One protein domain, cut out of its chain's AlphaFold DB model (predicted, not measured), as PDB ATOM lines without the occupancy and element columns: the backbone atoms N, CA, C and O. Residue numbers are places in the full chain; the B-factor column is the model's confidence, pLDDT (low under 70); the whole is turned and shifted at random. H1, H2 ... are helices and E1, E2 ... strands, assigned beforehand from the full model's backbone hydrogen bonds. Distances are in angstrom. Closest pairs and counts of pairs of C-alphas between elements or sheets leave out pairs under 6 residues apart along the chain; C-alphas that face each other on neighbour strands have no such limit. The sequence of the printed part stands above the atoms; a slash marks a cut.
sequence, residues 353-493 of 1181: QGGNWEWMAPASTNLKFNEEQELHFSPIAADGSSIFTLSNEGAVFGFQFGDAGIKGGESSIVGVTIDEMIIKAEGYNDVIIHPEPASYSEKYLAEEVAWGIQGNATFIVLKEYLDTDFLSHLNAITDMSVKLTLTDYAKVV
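What this domain is: This is residues 353 to 493 of the 1181 residues of the protein "Cellulase" of Cellulosilyticum sp. WCF-2 (UniProt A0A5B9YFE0). The domain is a deeply curved, trough-like sheet, made of two long strands side by side, E5 and E11, that both bend sharply; E3 lies along one side of E11, and E6 and E7 lie along the far side of E5. In the hollow of this trough a small ladder of two strands, E4 and E10, passes through the middle of the domain, while the hairpin of E8 and E9 lies toward one end and the short helix H1 at the other. The printed part has 141 residues with eleven named strands and one named helix, in the order E1 to E10, H1, E11; the class is mostly strand, and the neighbour strands are antiparallel. The whole is compact, with a radius of gyration of the C-alphas of 15.8 A, and spans 47 by 34 by 26 A.

How they stand to each other: E1, residues 357 to 359, pairs with no named strand but is near E4, residues 397 to 402, with 6 pairs of C-alphas within 10 A. E2, residues 365 to 368, also pairs with no named strand; its closest C-alpha to E11, residues 477 to 492, is that of Leu 367, 6.5 A from that of Leu 486. E3, residues 372 to 377, is an edge strand antiparallel to E11 at 133 degrees, with N 373 and O 484 2.8 A apart. E4 is antiparallel to E10, residues 457 to 461, at 155 degrees, and N 458 and O 401 are 2.8 A apart. The closest C-alphas of E4 and E5, residues 411 to 425, are those of Gly 402 and Val 414, 6.5 A apart. E5 has three neighbours in the branched, twisted sheet: E6, residues 431 to 433, and E7, residues 439 to 445, are on one side of it, and E11 is on the other side. The pairing is staggered: E7 pairs with E5 over residues 411 to 417, with N 412 and O 444 2.9 A apart, and E6 over residues 421 to 423, with N 421 and O 433 2.8 A apart. E5 and E6 are a hairpin. E5 and E11 are antiparallel at 168 degrees, with N 413 and O 490 2.8 A apart. E8, residues 447 to 449, and E9, residues 452 to 454, are a hairpin, with N 449 and O 452 2.8 A apart. H1, residues 468 to 471, is not on the branched sheet; it is too short for any O i to N i+4 pair, and its one O i to N i+3 pair is not within hydrogen-bond range.

Where its parts are: E1 begins at C-alpha 357 at (-50.475, -46.637, -45.553). E3 is 16.7 A long and E4 is 16.8 A. E5 runs 37.4 A from C-alpha 411 at (-65.870, -32.139, -57.711) to C-alpha 425, and bends by 71 degrees at residue 419. E7 is 19.8 A long and runs on into E8 across one residue, at 68 degrees. E9 runs on into E10, 12.9 A long, across two residues, at 72 degrees. E11, the longest strand with 16 residues, spans 37.9 A, bends by 75 degrees at residue 487 and ends at C-alpha 492 at (-68.368, -27.900, -57.667).

The domain as a whole: The C-alphas farthest apart, those of Gly 427 and Val 493, are 48.2 A apart, and the printed part has no cut. The link from E3 to E4, residues 378 to 396, is long; those from E4 to E5 and from E10 to H1 are short, and the others are tight. The mean pLDDT of the printed part is 82.8; it is under 70 at residues 354 to 355, 361 to 364, 409, 437 and 492 to 493.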
ATOM      1  N   GLN A 353     -44.269 -52.422 -44.147       74.25
ATOM      2  CA  GLN A 353     -43.940 -53.763 -44.658       74.25
ATOM      3  C   GLN A 353     -45.151 -54.673 -44.935       74.25
ATOM      4  O   GLN A 353     -45.007 -55.664 -45.645       74.25
ATOM      5  N   GLY A 354     -46.323 -54.373 -44.369       68.62
ATOM      6  CA  GLY A 354     -47.569 -55.103 -44.614       68.62
ATOM      7  C   GLY A 354     -48.419 -54.517 -45.744       68.62
ATOM      8  O   GLY A 354     -49.521 -55.004 -45.965       68.62
ATOM      9  N   GLY A 355     -47.944 -53.465 -46.420       68.19
ATOM     10  CA  GLY A 355     -48.668 -52.775 -47.486       68.19
ATOM     11  C   GLY A 355     -49.652 -51.699 -47.010       68.19
ATOM     12  O   GLY A 355     -50.253 -51.031 -47.851       68.19
ATOM     13  N   ASN A 356     -49.800 -51.483 -45.696       75.31
ATOM     14  CA  ASN A 356     -50.697 -50.452 -45.164       75.31
ATOM     15  C   ASN A 356     -50.052 -49.061 -45.243       75.31
ATOM     16  O   ASN A 356     -48.838 -48.924 -45.075       75.31
ATOM     17  N   TRP A 357     -50.883 -48.039 -45.451       81.88
ATOM     18  CA  TRP A 357     -50.475 -46.637 -45.553       81.88
ATOM     19  C   TRP A 357     -50.620 -45.901 -44.219       81.88
ATOM     20  O   TRP A 357     -51.675 -45.956 -43.590       81.88
ATOM     21  N   GLU A 358     -49.579 -45.169 -43.835       84.56
ATOM     22  CA  GLU A 358     -49.535 -44.274 -42.678       84.56
ATOM     23  C   GLU A 358     -49.418 -42.814 -43.151       84.56
ATOM     24  O   GLU A 358     -48.703 -42.519 -44.113       84.56
ATOM     25  N   TRP A 359     -50.098 -41.888 -42.464       84.25
ATOM     26  CA  TRP A 359     -50.249 -40.484 -42.880       84.25
ATOM     27  C   TRP A 359     -49.817 -39.516 -41.771       84.25
ATOM     28  O   TRP A 359     -50.159 -39.712 -40.604       84.25
ATOM     29  N   MET A 360     -49.094 -38.445 -42.118       84.06
ATOM     30  CA  MET A 360     -48.675 -37.418 -41.150       84.06
ATOM     31  C   MET A 360     -49.746 -36.349 -40.917       84.06
ATOM     32  O   MET A 360     -50.466 -35.955 -41.827       84.06
ATOM     33  N   ALA A 361     -49.807 -35.811 -39.697       67.38
ATOM     34  CA  ALA A 361     -50.686 -34.692 -39.357       67.38
ATOM     35  C   ALA A 361     -50.050 -33.321 -39.697       67.38
ATOM     36  O   ALA A 361     -48.828 -33.189 -39.592       67.38
ATOM     37  N   PRO A 362     -50.860 -32.277 -39.989       55.28
ATOM     38  CA  PRO A 362     -52.324 -32.273 -39.991       55.28
ATOM     39  C   PRO A 362     -52.933 -32.586 -41.368       55.28
ATOM     40  O   PRO A 362     -52.557 -32.005 -42.378       55.28
ATOM     41  N   ALA A 363     -53.967 -33.429 -41.370       60.12
ATOM     42  CA  ALA A 363     -54.690 -33.876 -42.565       60.12
ATOM     43  C   ALA A 363     -55.549 -32.788 -43.255       60.12
ATOM     44  O   ALA A 363     -56.341 -33.108 -44.126       60.12
ATOM     45  N   SER A 364     -55.480 -31.521 -42.837       67.75
ATOM     46  CA  SER A 364     -56.109 -30.371 -43.507       67.75
ATOM     47  C   SER A 364     -55.451 -29.072 -43.035       67.75
ATOM     48  O   SER A 364     -55.162 -28.909 -41.848       67.75
ATOM     49  N   THR A 365     -55.195 -28.154 -43.963       77.25
ATOM     50  CA  THR A 365     -54.630 -26.827 -43.703       77.25
ATOM     51  C   THR A 365     -55.352 -25.782 -44.547       77.25
ATOM     52  O   THR A 365     -55.824 -26.065 -45.648       77.25
ATOM     53  N   ASN A 366     -55.453 -24.560 -44.032       83.69
ATOM     54  CA  ASN A 366     -55.950 -23.453 -44.835       83.69
ATOM     55  C   ASN A 366     -54.781 -22.888 -45.635       83.69
ATOM     56  O   ASN A 366     -53.826 -22.393 -45.036       83.69
ATOM     57  N   LEU A 367     -54.864 -22.967 -46.960       86.06
ATOM     58  CA  LEU A 367     -53.919 -22.300 -47.842       86.06
ATOM     59  C   LEU A 367     -54.526 -21.017 -48.380       86.06
ATOM     60  O   LEU A 367     -55.697 -20.974 -48.761       86.06
ATOM     61  N   LYS A 368     -53.694 -19.982 -48.443       87.81
ATOM     62  CA  LYS A 368     -53.999 -18.751 -49.165       87.81
ATOM     63  C   LYS A 368     -53.731 -18.885 -50.655       87.81
ATOM     64  O   LYS A 368     -52.671 -19.359 -51.065       87.81
ATOM     65  N   PHE A 369     -54.683 -18.420 -51.447       86.50
ATOM     66  CA  PHE A 369     -54.605 -18.401 -52.898       86.50
ATOM     67  C   PHE A 369     -53.529 -17.419 -53.386       86.50
ATOM     68  O   PHE A 369     -53.504 -16.260 -52.962       86.50
ATOM     69  N   ASN A 370     -52.651 -17.873 -54.287       85.62
ATOM     70  CA  ASN A 370     -51.516 -17.119 -54.836       85.62
ATOM     71  C   ASN A 370     -50.546 -16.538 -53.783       85.62
ATOM     72  O   ASN A 370     -49.927 -15.492 -54.003       85.62
ATOM     73  N   GLU A 371     -50.399 -17.214 -52.638       88.75
ATOM     74  CA  GLU A 371     -49.368 -16.919 -51.639       88.75
ATOM     75  C   GLU A 371     -48.520 -18.162 -51.331       88.75
ATOM     76  O   GLU A 371     -49.040 -19.234 -51.008       88.75
ATOM     77  N   GLU A 372     -47.201 -17.979 -51.399       91.00
ATOM     78  CA  GLU A 372     -46.192 -18.974 -51.039       91.00
ATOM     79  C   GLU A 372     -46.236 -19.268 -49.533       91.00
ATOM     80  O   GLU A 372     -46.224 -18.355 -48.699       91.00
ATOM     81  N   GLN A 373     -46.293 -20.549 -49.182       90.44
ATOM     82  CA  GLN A 373     -46.449 -21.041 -47.818       90.44
ATOM     83  C   GLN A 373     -45.501 -22.218 -47.570       90.44
ATOM     84  O   GLN A 373     -45.390 -23.126 -48.389       90.44
ATOM     85  N   GLU A 374     -44.836 -22.213 -46.415       92.00
ATOM     86  CA  GLU A 374     -43.999 -23.324 -45.955       92.00
ATOM     87  C   GLU A 374     -44.746 -24.110 -44.871       92.00
ATOM     88  O   GLU A 374     -45.136 -23.563 -43.834       92.00
ATOM     89  N   LEU A 375     -44.970 -25.398 -45.127       90.25
ATOM     90  CA  LEU A 375     -45.619 -26.329 -44.212       90.25
ATOM     91  C   LEU A 375     -44.573 -27.271 -43.620       90.25
ATOM     92  O   LEU A 375     -43.759 -27.823 -44.355       90.25
ATOM     93  N   HIS A 376     -44.631 -27.495 -42.306       89.56
ATOM     94  CA  HIS A 376     -43.740 -28.409 -41.588       89.56
ATOM     95  C   HIS A 376     -44.514 -29.596 -41.014       89.56
ATOM     96  O   HIS A 376     -45.579 -29.426 -40.417       89.56
ATOM     97  N   PHE A 377     -43.927 -30.783 -41.134       89.19
ATOM     98  CA  PHE A 377     -44.500 -32.062 -40.742       89.19
ATOM     99  C   PHE A 377     -43.541 -32.806 -39.822       89.19
ATOM    100  O   PHE A 377     -42.360 -32.984 -40.128       89.19
ATOM    101  N   SER A 378     -44.073 -33.281 -38.696       86.81
ATOM    102  CA  SER A 378     -43.338 -34.185 -37.818       86.81
ATOM    103  C   SER A 378     -43.714 -35.632 -38.144       86.81
ATOM    104  O   SER A 378     -44.904 -35.951 -38.137       86.81
ATOM    105  N   PRO A 379     -42.733 -36.527 -38.365       85.69
ATOM    106  CA  PRO A 379     -42.998 -37.952 -38.564       85.69
ATOM    107  C   PRO A 379     -43.467 -38.650 -37.283       85.69
ATOM    108  O   PRO A 379     -43.912 -39.792 -37.350       85.69
ATOM    109  N   ILE A 380     -43.346 -37.993 -36.121       81.69
ATOM    110  CA  ILE A 380     -43.677 -38.550 -34.811       81.69
ATOM    111  C   ILE A 380     -45.140 -38.248 -34.473       81.69
ATOM    112  O   ILE A 380     -45.526 -37.093 -34.283       81.69
ATOM    113  N   ALA A 381     -45.947 -39.298 -34.357       73.62
ATOM    114  CA  ALA A 381     -47.339 -39.212 -33.948       73.62
ATOM    115  C   ALA A 381     -47.483 -38.868 -32.453       73.62
ATOM    116  O   ALA A 381     -46.531 -38.897 -31.669       73.62
ATOM    117  N   ALA A 382     -48.712 -38.557 -32.024       70.56
ATOM    118  CA  ALA A 382     -48.998 -38.143 -30.646       70.56
ATOM    119  C   ALA A 382     -48.673 -39.217 -29.584       70.56
ATOM    120  O   ALA A 382     -48.494 -38.882 -28.411       70.56
ATOM    121  N   ASP A 383     -48.596 -40.488 -29.980       76.31
ATOM    122  CA  ASP A 383     -48.211 -41.614 -29.122       76.31
ATOM    123  C   ASP A 383     -46.688 -41.868 -29.077       76.31
ATOM    124  O   ASP A 383     -46.231 -42.751 -28.348       76.31
ATOM    125  N   GLY A 384     -45.899 -41.064 -29.800       74.94
ATOM    126  CA  GLY A 384     -44.442 -41.146 -29.864       74.94
ATOM    127  C   GLY A 384     -43.892 -42.124 -30.905       74.94
ATOM    128  O   GLY A 384     -42.671 -42.273 -30.982       74.94
ATOM    129  N   SER A 385     -44.745 -42.786 -31.690       79.81
ATOM    130  CA  SER A 385     -44.321 -43.639 -32.806       79.81
ATOM    131  C   SER A 385     -44.029 -42.813 -34.065       79.81
ATOM    132  O   SER A 385     -44.652 -41.779 -34.292       79.81
ATOM    133  N   SER A 386     -43.057 -43.242 -34.878       86.19
ATOM    134  CA  SER A 386     -42.823 -42.659 -36.208       86.19
ATOM    135  C   SER A 386     -43.697 -43.361 -37.244       86.19
ATOM    136  O   SER A 386     -43.772 -44.593 -37.206       86.19
ATOM    137  N   ILE A 387     -44.269 -42.646 -38.217       84.06
ATOM    138  CA  ILE A 387     -44.978 -43.302 -39.334       84.06
ATOM    139  C   ILE A 387     -44.064 -44.223 -40.159       84.06
ATOM    140  O   ILE A 387     -44.530 -45.148 -40.813       84.06
ATOM    141  N   PHE A 388     -42.747 -44.011 -40.076       86.69
ATOM    142  CA  PHE A 388     -41.755 -44.852 -40.732       86.69
ATOM    143  C   PHE A 388     -41.387 -46.093 -39.912       86.69
ATOM    144  O   PHE A 388     -40.720 -46.962 -40.439       86.69
ATOM    145  N   THR A 389     -41.834 -46.253 -38.657       83.88
ATOM    146  CA  THR A 389     -41.364 -47.321 -37.734       83.88
ATOM    147  C   THR A 389     -41.403 -48.735 -38.336       83.88
ATOM    148  O   THR A 389     -40.571 -49.575 -37.993       83.88
ATOM    149  N   LEU A 390     -42.373 -49.009 -39.214       80.38
ATOM    150  CA  LEU A 390     -42.567 -50.300 -39.884       80.38
ATOM    151  C   LEU A 390     -42.192 -50.276 -41.379       80.38
ATOM    152  O   LEU A 390     -42.515 -51.219 -42.102       80.38
ATOM    153  N   SER A 391     -41.532 -49.222 -41.849       81.44
ATOM    154  CA  SER A 391     -41.012 -49.079 -43.207       81.44
ATOM    155  C   SER A 391     -39.609 -49.689 -43.328       81.44
ATOM    156  O   SER A 391     -38.903 -49.930 -42.345       81.44
ATOM    157  N   ASN A 392     -39.212 -50.003 -44.556       80.88
ATOM    158  CA  ASN A 392     -37.865 -50.448 -44.913       80.88
ATOM    159  C   ASN A 392     -37.402 -49.703 -46.175       80.88
ATOM    160  O   ASN A 392     -38.152 -48.904 -46.723       80.88
ATOM    161  N   GLU A 393     -36.202 -50.010 -46.662       80.00
ATOM    162  CA  GLU A 393     -35.617 -49.416 -47.878       80.00
ATOM    163  C   GLU A 393     -36.503 -49.562 -49.138       80.00
ATOM    164  O   GLU A 393     -36.353 -48.815 -50.102       80.00
ATOM    165  N   GLY A 394     -37.444 -50.512 -49.142       75.38
ATOM    166  CA  GLY A 394     -38.397 -50.739 -50.226       75.38
ATOM    167  C   GLY A 394     -39.705 -49.947 -50.118       75.38
ATOM    168  O   GLY A 394     -40.453 -49.935 -51.094       75.38
ATOM    169  N   ALA A 395     -39.982 -49.297 -48.983       78.75
ATOM    170  CA  ALA A 395     -41.254 -48.631 -48.712       78.75
ATOM    171  C   ALA A 395     -41.561 -47.501 -49.708       78.75
ATOM    172  O   ALA A 395     -40.700 -46.679 -50.029       78.75
ATOM    173  N   VAL A 396     -42.818 -47.425 -50.157       82.62
ATOM    174  CA  VAL A 396     -43.317 -46.267 -50.905       82.62
ATOM    175  C   VAL A 396     -43.607 -45.147 -49.913       82.62
ATOM    176  O   VAL A 396     -44.383 -45.331 -48.981       82.62
ATOM    177  N   PHE A 397     -42.995 -43.983 -50.097       88.25
ATOM    178  CA  PHE A 397     -43.259 -42.805 -49.277       88.25
ATOM    179  C   PHE A 397     -43.274 -41.554 -50.161       88.25
ATOM    180  O   PHE A 397     -42.677 -41.538 -51.246       88.25
ATOM    181  N   GLY A 398     -43.985 -40.520 -49.726       90.38
ATOM    182  CA  GLY A 398     -44.195 -39.341 -50.551       90.38
ATOM    183  C   GLY A 398     -44.961 -38.213 -49.875       90.38
ATOM    184  O   GLY A 398     -45.156 -38.217 -48.660       90.38
ATOM    185  N   PHE A 399     -45.401 -37.255 -50.683       89.62
ATOM    186  CA  PHE A 399     -46.249 -36.133 -50.291       89.62
ATOM    187  C   PHE A 399     -47.551 -36.155 -51.089       89.62
ATOM    188  O   PHE A 399     -47.547 -36.477 -52.273       89.62
ATOM    189  N   GLN A 400     -48.670 -35.807 -50.463       89.19
ATOM    190  CA  GLN A 400     -49.940 -35.637 -51.158       89.19
ATOM    191  C   GLN A 400     -50.600 -34.308 -50.826       89.19
ATOM    192  O   GLN A 400     -50.441 -33.776 -49.723       89.19
ATOM    193  N   PHE A 401     -51.408 -33.826 -51.763       89.00
ATOM    194  CA  PHE A 401     -52.301 -32.696 -51.564       89.00
ATOM    195  C   PHE A 401     -53.666 -32.960 -52.205       89.00
ATOM    196  O   PHE A 401     -53.797 -33.842 -53.051       89.00
ATOM    197  N   GLY A 402     -54.685 -32.207 -51.800       88.38
ATOM    198  CA  GLY A 402     -56.011 -32.319 -52.395       88.38
ATOM    199  C   GLY A 402     -57.089 -31.549 -51.645       88.38
ATOM    200  O   GLY A 402     -56.791 -30.718 -50.788       88.38
ATOM    201  N   ASP A 403     -58.358 -31.820 -51.940       84.94
ATOM    202  CA  ASP A 403     -59.490 -31.121 -51.318       84.94
ATOM    203  C   ASP A 403     -60.158 -31.982 -50.231       84.94
ATOM    204  O   ASP A 403     -60.759 -33.023 -50.503       84.94
ATOM    205  N   ALA A 404     -60.057 -31.547 -48.972       74.81
ATOM    206  CA  ALA A 404     -60.692 -32.211 -47.827       74.81
ATOM    207  C   ALA A 404     -62.143 -31.747 -47.598       74.81
ATOM    208  O   ALA A 404     -62.859 -32.313 -46.773       74.81
ATOM    209  N   GLY A 405     -62.563 -30.677 -48.275       76.06
ATOM    210  CA  GLY A 405     -63.861 -30.036 -48.122       76.06
ATOM    211  C   GLY A 405     -64.938 -30.561 -49.071       76.06
ATOM    212  O   GLY A 405     -66.100 -30.163 -48.918       76.06
ATOM    213  N   ILE A 406     -64.590 -31.416 -50.038       77.06
ATOM    214  CA  ILE A 406     -65.543 -32.048 -50.960       77.06
ATOM    215  C   ILE A 406     -66.110 -33.371 -50.424       77.06
ATOM    216  O   ILE A 406     -65.422 -34.157 -49.777       77.06
ATOM    217  N   LYS A 407     -67.401 -33.600 -50.673       81.19
ATOM    218  CA  LYS A 407     -68.162 -34.807 -50.307       81.19
ATOM    219  C   LYS A 407     -68.363 -35.722 -51.512       81.19
ATOM    220  O   LYS A 407     -68.137 -35.311 -52.644       81.19
ATOM    221  N   GLY A 408     -68.863 -36.935 -51.274       76.81
ATOM    222  CA  GLY A 408     -69.198 -37.865 -52.351       76.81
ATOM    223  C   GLY A 408     -70.132 -37.254 -53.408       76.81
ATOM    224  O   GLY A 408     -71.195 -36.728 -53.081       76.81
ATOM    225  N   GLY A 409     -69.712 -37.326 -54.671       69.56
ATOM    226  CA  GLY A 409     -70.307 -36.735 -55.870       69.56
ATOM    227  C   GLY A 409     -70.020 -35.243 -56.098       69.56
ATOM    228  O   GLY A 409     -70.465 -34.699 -57.106       69.56
ATOM    229  N   GLU A 410     -69.305 -34.557 -55.203       78.50
ATOM    230  CA  GLU A 410     -68.801 -33.199 -55.453       78.50
ATOM    231  C   GLU A 410     -67.490 -33.271 -56.254       78.50
ATOM    232  O   GLU A 410     -66.740 -34.239 -56.147       78.50
ATOM    233  N   SER A 411     -67.174 -32.243 -57.040       77.94
ATOM    234  CA  SER A 411     -65.870 -32.139 -57.711       77.94
ATOM    235  C   SER A 411     -65.130 -30.881 -57.290       77.94
ATOM    236  O   SER A 411     -65.733 -29.930 -56.794       77.94
ATOM    237  N   SER A 412     -63.814 -30.863 -57.464       78.50
ATOM    238  CA  SER A 412     -63.043 -29.632 -57.351       78.50
ATOM    239  C   SER A 412     -61.878 -29.590 -58.329       78.50
ATOM    240  O   SER A 412     -61.529 -30.595 -58.932       78.50
ATOM    241  N   ILE A 413     -61.316 -28.406 -58.535       79.81
ATOM    242  CA  ILE A 413     -60.003 -28.213 -59.146       79.81
ATOM    243  C   ILE A 413     -59.092 -27.718 -58.033       79.81
ATOM    244  O   ILE A 413     -59.498 -26.817 -57.296       79.81
ATOM    245  N   VAL A 414     -57.899 -28.289 -57.903       83.19
ATOM    246  CA  VAL A 414     -56.866 -27.819 -56.976       83.19
ATOM    247  C   VAL A 414     -55.543 -27.744 -57.721       83.19
ATOM    248  O   VAL A 414     -55.033 -28.753 -58.203       83.19
ATOM    249  N   GLY A 415     -54.989 -26.539 -57.800       85.81
ATOM    250  CA  GLY A 415     -53.677 -26.276 -58.366       85.81
ATOM    251  C   GLY A 415     -52.675 -25.932 -57.284       85.81
ATOM    252  O   GLY A 415     -52.942 -25.078 -56.440       85.81
ATOM    253  N   VAL A 416     -51.525 -26.600 -57.298       87.00
ATOM    254  CA  VAL A 416     -50.431 -26.364 -56.357       87.00
ATOM    255  C   VAL A 416     -49.116 -26.301 -57.123       87.00
ATOM    256  O   VAL A 416     -48.764 -27.227 -57.849       87.00
ATOM    257  N   THR A 417     -48.360 -25.225 -56.928       90.50
ATOM    258  CA  THR A 417     -46.939 -25.161 -57.287       90.50
ATOM    259  C   THR A 417     -46.113 -25.537 -56.067       90.50
ATOM    260  O   THR A 417     -46.333 -24.982 -54.995       90.50
ATOM    261  N   ILE A 418     -45.183 -26.476 -56.213       91.81
ATOM    262  CA  ILE A 418     -44.252 -26.908 -55.174       91.81
ATOM    263  C   ILE A 418     -42.857 -26.437 -55.566       91.81
ATOM    264  O   ILE A 418     -42.272 -26.934 -56.524       91.81
ATOM    265  N   ASP A 419     -42.325 -25.486 -54.806       89.62
ATOM    266  CA  ASP A 419     -41.008 -24.909 -55.064       89.62
ATOM    267  C   ASP A 419     -39.888 -25.808 -54.529       89.62
ATOM    268  O   ASP A 419     -38.848 -25.971 -55.164       89.62
ATOM    269  N   GLU A 420     -40.080 -26.362 -53.332       92.69
ATOM    270  CA  GLU A 420     -39.041 -27.081 -52.593       92.69
ATOM    271  C   GLU A 420     -39.668 -28.011 -51.546       92.69
ATOM    272  O   GLU A 420     -40.617 -27.632 -50.858       92.69
ATOM    273  N   MET A 421     -39.114 -29.211 -51.377       94.38
ATOM    274  CA  MET A 421     -39.333 -30.047 -50.194       94.38
ATOM    275  C   MET A 421     -38.005 -30.323 -49.499       94.38
ATOM    276  O   MET A 421     -37.002 -30.581 -50.160       94.38
ATOM    277  N   ILE A 422     -38.000 -30.315 -48.168       93.75
ATOM    278  CA  ILE A 422     -36.812 -30.601 -47.360       93.75
ATOM    279  C   ILE A 422     -37.102 -31.795 -46.457       93.75
ATOM    280  O   ILE A 422     -38.085 -31.783 -45.718       93.75
ATOM    281  N   ILE A 423     -36.232 -32.806 -46.469       93.38
ATOM    282  CA  ILE A 423     -36.310 -33.976 -45.584       93.38
ATOM    283  C   ILE A 423     -35.057 -34.040 -44.715       93.38
ATOM    284  O   ILE A 423     -33.935 -34.031 -45.222       93.38
ATOM    285  N   LYS A 424     -35.240 -34.138 -43.394       93.00
ATOM    286  CA  LYS A 424     -34.141 -34.216 -42.422       93.00
ATOM    287  C   LYS A 424     -34.150 -35.550 -41.705       93.00
ATOM    288  O   LYS A 424     -35.153 -35.907 -41.083       93.00
ATOM    289  N   ALA A 425     -33.018 -36.246 -41.706       91.19
ATOM    290  CA  ALA A 425     -32.841 -37.510 -40.999       91.19
ATOM    291  C   ALA A 425     -31.616 -37.478 -40.073       91.19
ATOM    292  O   ALA A 425     -30.576 -36.910 -40.408       91.19
ATOM    293  N   GLU A 426     -31.723 -38.085 -38.889       88.94
ATOM    294  CA  GLU A 426     -30.598 -38.193 -37.960       88.94
ATOM    295  C   GLU A 426     -29.469 -39.021 -38.592       88.94
ATOM    296  O   GLU A 426     -29.662 -40.167 -38.992       88.94
ATOM    297  N   GLY A 427     -28.271 -38.438 -38.673       86.50
ATOM    298  CA  GLY A 427     -27.109 -39.088 -39.283       86.50
ATOM    299  C   GLY A 427     -26.981 -38.898 -40.798       86.50
ATOM    300  O   GLY A 427     -25.996 -39.376 -41.354       86.50
ATOM    301  N   TYR A 428     -27.892 -38.153 -41.435       90.25
ATOM    302  CA  TYR A 428     -27.843 -37.814 -42.859       90.25
ATOM    303  C   TYR A 428     -27.872 -36.291 -43.078       90.25
ATOM    304  O   TYR A 428     -28.256 -35.536 -42.185       90.25
ATOM    305  N   ASN A 429     -27.429 -35.821 -44.248       90.06
ATOM    306  CA  ASN A 429     -27.565 -34.405 -44.610       90.06
ATOM    307  C   ASN A 429     -29.011 -34.095 -45.019       90.06
ATOM    308  O   ASN A 429     -29.705 -34.970 -45.526       90.06
ATOM    309  N   ASP A 430     -29.452 -32.851 -44.845       92.50
ATOM    310  CA  ASP A 430     -30.763 -32.412 -45.329       92.50
ATOM    311  C   ASP A 430     -30.882 -32.684 -46.839       92.50
ATOM    312  O   ASP A 430     -30.011 -32.287 -47.620       92.50
ATOM    313  N   VAL A 431     -31.952 -33.367 -47.239       92.56
ATOM    314  CA  VAL A 431     -32.257 -33.641 -48.644       92.56
ATOM    315  C   VAL A 431     -33.229 -32.587 -49.141       92.56
ATOM    316  O   VAL A 431     -34.275 -32.382 -48.528       92.56
ATOM    317  N   ILE A 432     -32.873 -31.931 -50.242       92.94
ATOM    318  CA  ILE A 432     -33.682 -30.901 -50.894       92.94
ATOM    319  C   ILE A 432     -34.200 -31.481 -52.207       92.94
ATOM    320  O   ILE A 432     -33.412 -31.946 -53.029       92.94
ATOM    321  N   ILE A 433     -35.517 -31.461 -52.384       91.75
ATOM    322  CA  ILE A 433     -36.210 -32.026 -53.539       91.75
ATOM    323  C   ILE A 433     -36.951 -30.904 -54.263       91.75
ATOM    324  O   ILE A 433     -37.725 -30.165 -53.654       91.75
ATOM    325  N   HIS A 434     -36.746 -30.827 -55.575       88.06
ATOM    326  CA  HIS A 434     -37.527 -30.000 -56.488       88.06
ATOM    327  C   HIS A 434     -38.297 -30.952 -57.411       88.06
ATOM    328  O   HIS A 434     -37.685 -31.525 -58.315       88.06
ATOM    329  N   PRO A 435     -39.584 -31.221 -57.137       77.62
ATOM    330  CA  PRO A 435     -40.353 -32.178 -57.925       77.62
ATOM    331  C   PRO A 435     -40.566 -31.666 -59.356       77.62
ATOM    332  O   PRO A 435     -40.749 -30.468 -59.569       77.62
ATOM    333  N   GLU A 436     -40.587 -32.581 -60.325       72.88
ATOM    334  CA  GLU A 436     -40.921 -32.288 -61.724       72.88
ATOM    335  C   GLU A 436     -42.119 -33.154 -62.166       72.88
ATOM    336  O   GLU A 436     -42.019 -34.378 -62.087       72.88
ATOM    337  N   PRO A 437     -43.248 -32.544 -62.598       66.19
ATOM    338  CA  PRO A 437     -43.450 -31.101 -62.737       66.19
ATOM    339  C   PRO A 437     -43.538 -30.381 -61.378       66.19
ATOM    340  O   PRO A 437     -44.030 -30.919 -60.391       66.19
ATOM    341  N   ALA A 438     -43.079 -29.127 -61.330       76.25
ATOM    342  CA  ALA A 438     -43.163 -28.291 -60.129       76.25
ATOM    343  C   ALA A 438     -44.560 -27.676 -59.925       76.25
ATOM    344  O   ALA A 438     -44.829 -27.078 -58.891       76.25
ATOM    345  N   SER A 439     -45.454 -27.764 -60.913       83.31
ATOM    346  CA  SER A 439     -46.823 -27.243 -60.842       83.31
ATOM    347  C   SER A 439     -47.821 -28.309 -61.259       83.31
ATOM    348  O   SER A 439     -47.658 -28.938 -62.299       83.31
ATOM    349  N   TYR A 440     -48.860 -28.457 -60.451       79.12
ATOM    350  CA  TYR A 440     -49.945 -29.412 -60.619       79.12
ATOM    351  C   TYR A 440     -51.260 -28.635 -60.688       79.12
ATOM    352  O   TYR A 440     -51.409 -27.652 -59.964       79.12
ATOM    353  N   SER A 441     -52.207 -29.054 -61.526       79.06
ATOM    354  CA  SER A 441     -53.575 -28.513 -61.553       79.06
ATOM    355  C   SER A 441     -54.539 -29.646 -61.860       79.06
ATOM    356  O   SER A 441     -54.623 -30.127 -62.988       79.06
ATOM    357  N   GLU A 442     -55.201 -30.132 -60.814       74.06
ATOM    358  CA  GLU A 442     -55.859 -31.434 -60.822       74.06
ATOM    359  C   GLU A 442     -57.353 -31.281 -60.606       74.06
ATOM    360  O   GLU A 442     -57.799 -30.555 -59.715       74.06
ATOM    361  N   LYS A 443     -58.139 -31.987 -61.426       74.75
ATOM    362  CA  LYS A 443     -59.589 -32.065 -61.269       74.75
ATOM    363  C   LYS A 443     -59.951 -33.318 -60.480       74.75
ATOM    364  O   LYS A 443     -59.771 -34.440 -60.944       74.75
ATOM    365  N   TYR A 444     -60.549 -33.109 -59.322       72.88
ATOM    366  CA  TYR A 444     -61.055 -34.142 -58.439       72.88
ATOM    367  C   TYR A 444     -62.549 -34.366 -58.618       72.88
ATOM    368  O   TYR A 444     -63.312 -33.418 -58.794       72.88
ATOM    369  N   LEU A 445     -62.973 -35.620 -58.497       78.25
ATOM    370  CA  LEU A 445     -64.362 -36.019 -58.293       78.25
ATOM    371  C   LEU A 445     -64.372 -36.887 -57.036       78.25
ATOM    372  O   LEU A 445     -63.935 -38.039 -57.066       78.25
ATOM    373  N   ALA A 446     -64.792 -36.290 -55.923       79.44
ATOM    374  CA  ALA A 446     -64.830 -36.970 -54.643       79.44
ATOM    375  C   ALA A 446     -65.951 -37.983 -54.622       79.44
ATOM    376  O   ALA A 446     -67.068 -37.701 -55.044       79.44
ATOM    377  N   GLU A 447     -65.683 -39.140 -54.045       75.19
ATOM    378  CA  GLU A 447     -66.680 -40.183 -53.881       75.19
ATOM    379  C   GLU A 447     -66.533 -40.854 -52.533       75.19
ATOM    380  O   GLU A 447     -65.426 -41.043 -52.032       75.19
ATOM    381  N   GLU A 448     -67.676 -41.191 -51.951       82.19
ATOM    382  CA  GLU A 448     -67.744 -41.857 -50.663       82.19
ATOM    383  C   GLU A 448     -67.608 -43.366 -50.864       82.19
ATOM    384  O   GLU A 448     -68.374 -43.988 -51.602       82.19
ATOM    385  N   VAL A 449     -66.606 -43.929 -50.202       82.69
ATOM    386  CA  VAL A 449     -66.331 -45.359 -50.103       82.69
ATOM    387  C   VAL A 449     -66.245 -45.744 -48.626       82.69
ATOM    388  O   VAL A 449     -66.195 -44.880 -47.748       82.69
ATOM    389  N   ALA A 450     -66.208 -47.042 -48.324       81.69
ATOM    390  CA  ALA A 450     -66.330 -47.537 -46.947       81.69
ATOM    391  C   ALA A 450     -65.277 -46.959 -45.975       81.69
ATOM    392  O   ALA A 450     -65.538 -46.831 -44.780       81.69
ATOM    393  N   TRP A 451     -64.094 -46.585 -46.477       75.38
ATOM    394  CA  TRP A 451     -62.992 -46.003 -45.697       75.38
ATOM    395  C   TRP A 451     -62.860 -44.475 -45.798       75.38
ATOM    396  O   TRP A 451     -61.900 -43.922 -45.263       75.38
ATOM    397  N   GLY A 452     -63.791 -43.775 -46.450       78.75
ATOM    398  CA  GLY A 452     -63.797 -42.312 -46.528       78.75
ATOM    399  C   GLY A 452     -64.011 -41.776 -47.939       78.75
ATOM    400  O   GLY A 452     -64.716 -42.378 -48.739       78.75
ATOM    401  N   ILE A 453     -63.423 -40.616 -48.237       79.12
ATOM    402  CA  ILE A 453     -63.498 -40.004 -49.567       79.12
ATOM    403  C   ILE A 453     -62.298 -40.446 -50.410       79.12
ATOM    404  O   ILE A 453     -61.163 -40.395 -49.942       79.12
ATOM    405  N   GLN A 454     -62.554 -40.859 -51.651       77.62
ATOM    406  CA  GLN A 454     -61.542 -41.133 -52.673       77.62
ATOM    407  C   GLN A 454     -61.698 -40.163 -53.852       77.62
ATOM    408  O   GLN A 454     -62.768 -39.594 -54.053       77.62
ATOM    409  N   GLY A 455     -60.642 -40.007 -54.659       76.56
ATOM    410  CA  GLY A 455     -60.676 -39.213 -55.894       76.56
ATOM    411  C   GLY A 455     -60.480 -37.715 -55.666       76.56
ATOM    412  O   GLY A 455     -60.738 -36.923 -56.566       76.56
ATOM    413  N   ASN A 456     -60.024 -37.343 -54.469       82.50
ATOM    414  CA  ASN A 456     -59.827 -35.974 -54.004       82.50
ATOM    415  C   ASN A 456     -58.360 -35.619 -53.720       82.50
ATOM    416  O   ASN A 456     -58.116 -34.629 -53.035       82.50
ATOM    417  N   ALA A 457     -57.410 -36.445 -54.175       84.19
ATOM    418  CA  ALA A 457     -56.003 -36.402 -53.784       84.19
ATOM    419  C   ALA A 457     -55.054 -36.618 -54.969       84.19
ATOM    420  O   ALA A 457     -55.300 -37.495 -55.798       84.19
ATOM    421  N   THR A 458     -53.932 -35.902 -54.969       85.00
ATOM    422  CA  THR A 458     -52.770 -36.131 -55.837       85.00
ATOM    423  C   THR A 458     -51.584 -36.590 -55.004       85.00
ATOM    424  O   THR A 458     -51.299 -36.012 -53.955       85.00
ATOM    425  N   PHE A 459     -50.890 -37.626 -55.480       85.25
ATOM    426  CA  PHE A 459     -49.774 -38.281 -54.799       85.25
ATOM    427  C   PHE A 459     -48.461 -38.028 -55.538       85.25
ATOM    428  O   PHE A 459     -48.370 -38.278 -56.735       85.25
ATOM    429  N   ILE A 460     -47.441 -37.590 -54.808       87.12
ATOM    430  CA  ILE A 460     -46.077 -37.378 -55.291       87.12
ATOM    431  C   ILE A 460     -45.176 -38.371 -54.560       87.12
ATOM    432  O   ILE A 460     -44.913 -38.221 -53.364       87.12
ATOM    433  N   VAL A 461     -44.717 -39.403 -55.271       88.81
ATOM    434  CA  VAL A 461     -43.803 -40.416 -54.728       88.81
ATOM    435  C   VAL A 461     -42.394 -39.837 -54.684       88.81
ATOM    436  O   VAL A 461     -41.872 -39.380 -55.692       88.81
ATOM    437  N   LEU A 462     -41.757 -39.869 -53.513       88.00
ATOM    438  CA  LEU A 462     -40.462 -39.212 -53.321       88.00
ATOM    439  C   LEU A 462     -39.261 -40.146 -53.472       88.00
ATOM    440  O   LEU A 462     -38.127 -39.682 -53.508       88.00
ATOM    441  N   LYS A 463     -39.496 -41.456 -53.587       80.75
ATOM    442  CA  LYS A 463     -38.439 -42.472 -53.689       80.75
ATOM    443  C   LYS A 463     -37.461 -42.215 -54.839       80.75
ATOM    444  O   LYS A 463     -36.279 -42.482 -54.680       80.75
ATOM    445  N   GLU A 464     -37.939 -41.677 -55.957       77.88
ATOM    446  CA  GLU A 464     -37.128 -41.402 -57.154       77.88
ATOM    447  C   GLU A 464     -36.185 -40.201 -56.988       77.88
ATOM    448  O   GLU A 464     -35.194 -40.088 -57.703       77.88
ATOM    449  N   TYR A 465     -36.446 -39.337 -56.005       84.81
ATOM    450  CA  TYR A 465     -35.615 -38.171 -55.695       84.81
ATOM    451  C   TYR A 465     -34.565 -38.453 -54.615       84.81
ATOM    452  O   TYR A 465     -33.792 -37.564 -54.255       84.81
ATOM    453  N   LEU A 466     -34.548 -39.670 -54.065       83.94
ATOM    454  CA  LEU A 466     -33.649 -40.059 -52.990       83.94
ATOM    455  C   LEU A 466     -32.573 -41.023 -53.468       83.94
ATOM    456  O   LEU A 466     -32.832 -41.954 -54.226       83.94
ATOM    457  N   ASP A 467     -31.365 -40.852 -52.940       82.38
ATOM    458  CA  ASP A 467     -30.311 -41.837 -53.130       82.38
ATOM    459  C   ASP A 467     -30.554 -43.108 -52.285       82.38
ATOM    460  O   ASP A 467     -31.244 -43.111 -51.259       82.38
ATOM    461  N   THR A 468     -29.960 -44.219 -52.724       79.50
ATOM    462  CA  THR A 468     -30.065 -45.524 -52.047       79.50
ATOM    463  C   THR A 468     -29.545 -45.524 -50.606       79.50
ATOM    464  O   THR A 468     -29.967 -46.373 -49.826       79.50
ATOM    465  N   ASP A 469     -28.642 -44.608 -50.236       84.69
ATOM    466  CA  ASP A 469     -28.093 -44.531 -48.876       84.69
ATOM    467  C   ASP A 469     -29.120 -43.903 -47.920       84.69
ATOM    468  O   ASP A 469     -29.370 -44.424 -46.828       84.69
ATOM    469  N   PHE A 470     -29.824 -42.860 -48.365       86.38
ATOM    470  CA  PHE A 470     -30.920 -42.245 -47.626       86.38
ATOM    471  C   PHE A 470     -32.051 -43.238 -47.339       86.38
ATOM    472  O   PHE A 470     -32.618 -43.212 -46.248       86.38
ATOM    473  N   LEU A 471     -32.379 -44.146 -48.267       82.62
ATOM    474  CA  LEU A 471     -33.463 -45.123 -48.067       82.62
ATOM    475  C   LEU A 471     -33.234 -46.031 -46.842       82.62
ATOM    476  O   LEU A 471     -34.196 -46.477 -46.213       82.62
ATOM    477  N   SER A 472     -31.980 -46.249 -46.434       84.19
ATOM    478  CA  SER A 472     -31.652 -46.974 -45.194       84.19
ATOM    479  C   SER A 472     -31.894 -46.148 -43.914       84.19
ATOM    480  O   SER A 472     -31.969 -46.694 -42.811       84.19
ATOM    481  N   HIS A 473     -32.096 -44.835 -44.061       87.44
ATOM    482  CA  HIS A 473     -32.322 -43.852 -43.001       87.44
ATOM    483  C   HIS A 473     -33.789 -43.401 -42.879       87.44
ATOM    484  O   HIS A 473     -34.070 -42.486 -42.103       87.44
ATOM    485  N   LEU A 474     -34.752 -44.048 -43.554       87.31
ATOM    486  CA  LEU A 474     -36.183 -43.690 -43.451       87.31
ATOM    487  C   LEU A 474     -36.683 -43.660 -41.991       87.31
ATOM    488  O   LEU A 474     -37.405 -42.751 -41.586       87.31
ATOM    489  N   ASN A 475     -36.217 -44.594 -41.156       87.06
ATOM    490  CA  ASN A 475     -36.567 -44.660 -39.729       87.06
ATOM    491  C   ASN A 475     -35.933 -43.552 -38.874       87.06
ATOM    492  O   ASN A 475     -36.308 -43.388 -37.714       87.06
ATOM    493  N   ALA A 476     -34.965 -42.822 -39.429       88.44
ATOM    494  CA  ALA A 476     -34.267 -41.723 -38.782       88.44
ATOM    495  C   ALA A 476     -34.801 -40.347 -39.212       88.44
ATOM    496  O   ALA A 476     -34.262 -39.340 -38.760       88.44
ATOM    497  N   ILE A 477     -35.840 -40.270 -40.056       90.31
ATOM    498  CA  ILE A 477     -36.464 -38.995 -40.435       90.31
ATOM    499  C   ILE A 477     -37.007 -38.297 -39.179       90.31
ATOM    500  O   ILE A 477     -37.687 -38.901 -38.349       90.31
ATOM    501  N   THR A 478     -36.695 -37.010 -39.044       89.62
ATOM    502  CA  THR A 478     -37.019 -36.175 -37.874       89.62
ATOM    503  C   THR A 478     -37.933 -34.997 -38.200       89.62
ATOM    504  O   THR A 478     -38.683 -34.563 -37.325       89.62
ATOM    505  N   ASP A 479     -37.889 -34.490 -39.433       90.56
ATOM    506  CA  ASP A 479     -38.612 -33.296 -39.881       90.56
ATOM    507  C   ASP A 479     -38.748 -33.334 -41.406       90.56
ATOM    508  O   ASP A 479     -37.805 -33.727 -42.099       90.56
ATOM    509  N   MET A 480     -39.905 -32.918 -41.917       92.06
ATOM    510  CA  MET A 480     -40.103 -32.636 -43.338       92.06
ATOM    511  C   MET A 480     -40.776 -31.287 -43.509       92.06
ATOM    512  O   MET A 480     -41.677 -30.943 -42.743       92.06
ATOM    513  N   SER A 481     -40.389 -30.546 -44.538       92.25
ATOM    514  CA  SER A 481     -41.120 -29.360 -44.964       92.25
ATOM    515  C   SER A 481     -41.388 -29.360 -46.458       92.25
ATOM    516  O   SER A 481     -40.689 -30.005 -47.236       92.25
ATOM    517  N   VAL A 482     -42.440 -28.649 -46.845       92.62
ATOM    518  CA  VAL A 482     -42.772 -28.362 -48.238       92.62
ATOM    519  C   VAL A 482     -43.110 -26.892 -48.363       92.62
ATOM    520  O   VAL A 482     -43.851 -26.331 -47.553       92.62
ATOM    521  N   LYS A 483     -42.559 -26.285 -49.398       93.12
ATOM    522  CA  LYS A 483     -42.793 -24.917 -49.794       93.12
ATOM    523  C   LYS A 483     -43.664 -24.927 -51.042       93.12
ATOM    524  O   LYS A 483     -43.258 -25.464 -52.073       93.12
ATOM    525  N   LEU A 484     -44.880 -24.406 -50.918       92.25
ATOM    526  CA  LEU A 484     -45.901 -24.509 -51.954       92.25
ATOM    527  C   LEU A 484     -46.756 -23.247 -52.085       92.25
ATOM    528  O   LEU A 484     -46.872 -22.454 -51.151       92.25
ATOM    529  N   THR A 485     -47.400 -23.091 -53.235       89.69
ATOM    530  CA  THR A 485     -48.366 -22.031 -53.541       89.69
ATOM    531  C   THR A 485     -49.640 -22.661 -54.096       89.69
ATOM    532  O   THR A 485     -49.566 -23.426 -55.053       89.69
ATOM    533  N   LEU A 486     -50.808 -22.333 -53.534       88.00
ATOM    534  CA  LEU A 486     -52.104 -22.707 -54.118       88.00
ATOM    535  C   LEU A 486     -52.390 -21.790 -55.317       88.00
ATOM    536  O   LEU A 486     -52.592 -20.589 -55.127       88.00
ATOM    537  N   THR A 487     -52.384 -22.343 -56.525       85.75
ATOM    538  CA  THR A 487     -52.481 -21.608 -57.794       85.75
ATOM    539  C   THR A 487     -53.861 -21.674 -58.436       85.75
ATOM    540  O   THR A 487     -54.264 -20.693 -59.053       85.75
ATOM    541  N   ASP A 488     -54.605 -22.765 -58.231       78.69
ATOM    542  CA  ASP A 488     -55.991 -22.926 -58.687       78.69
ATOM    543  C   ASP A 488     -56.864 -23.493 -57.560       78.69
ATOM    544  O   ASP A 488     -56.442 -24.372 -56.809       78.69
ATOM    545  N   TYR A 489     -58.102 -23.011 -57.434       81.62
ATOM    546  CA  TYR A 489     -59.110 -23.676 -56.612       81.62
ATOM    547  C   TYR A 489     -60.523 -23.409 -57.132       81.62
ATOM    548  O   TYR A 489     -60.931 -22.260 -57.296       81.62
ATOM    549  N   ALA A 490     -61.297 -24.471 -57.347       73.38
ATOM    550  CA  ALA A 490     -62.708 -24.373 -57.705       73.38
ATOM    551  C   ALA A 490     -63.482 -25.536 -57.098       73.38
ATOM    552  O   ALA A 490     -63.180 -26.674 -57.417       73.38
ATOM    553  N   LYS A 491     -64.511 -25.282 -56.284       75.44
ATOM    554  CA  LYS A 491     -65.410 -26.335 -55.791       75.44
ATOM    555  C   LYS A 491     -66.707 -26.378 -56.598       75.44
ATOM    556  O   LYS A 491     -67.363 -25.358 -56.789       75.44
ATOM    557  N   VAL A 492     -67.114 -27.580 -56.985       69.56
ATOM    558  CA  VAL A 492     -68.368 -27.900 -57.667       69.56
ATOM    559  C   VAL A 492     -69.233 -28.740 -56.732       69.56
ATOM    560  O   VAL A 492     -68.879 -29.859 -56.360       69.56
ATOM    561  N   VAL A 493     -70.385 -28.203 -56.340       68.38
ATOM    562  CA  VAL A 493     -71.342 -28.938 -55.503       68.38
ATOM    563  C   VAL A 493     -72.064 -29.980 -56.354       68.38
ATOM    564  O   VAL A 493     -72.449 -29.694 -57.488       68.38
TER     565      VAL A 493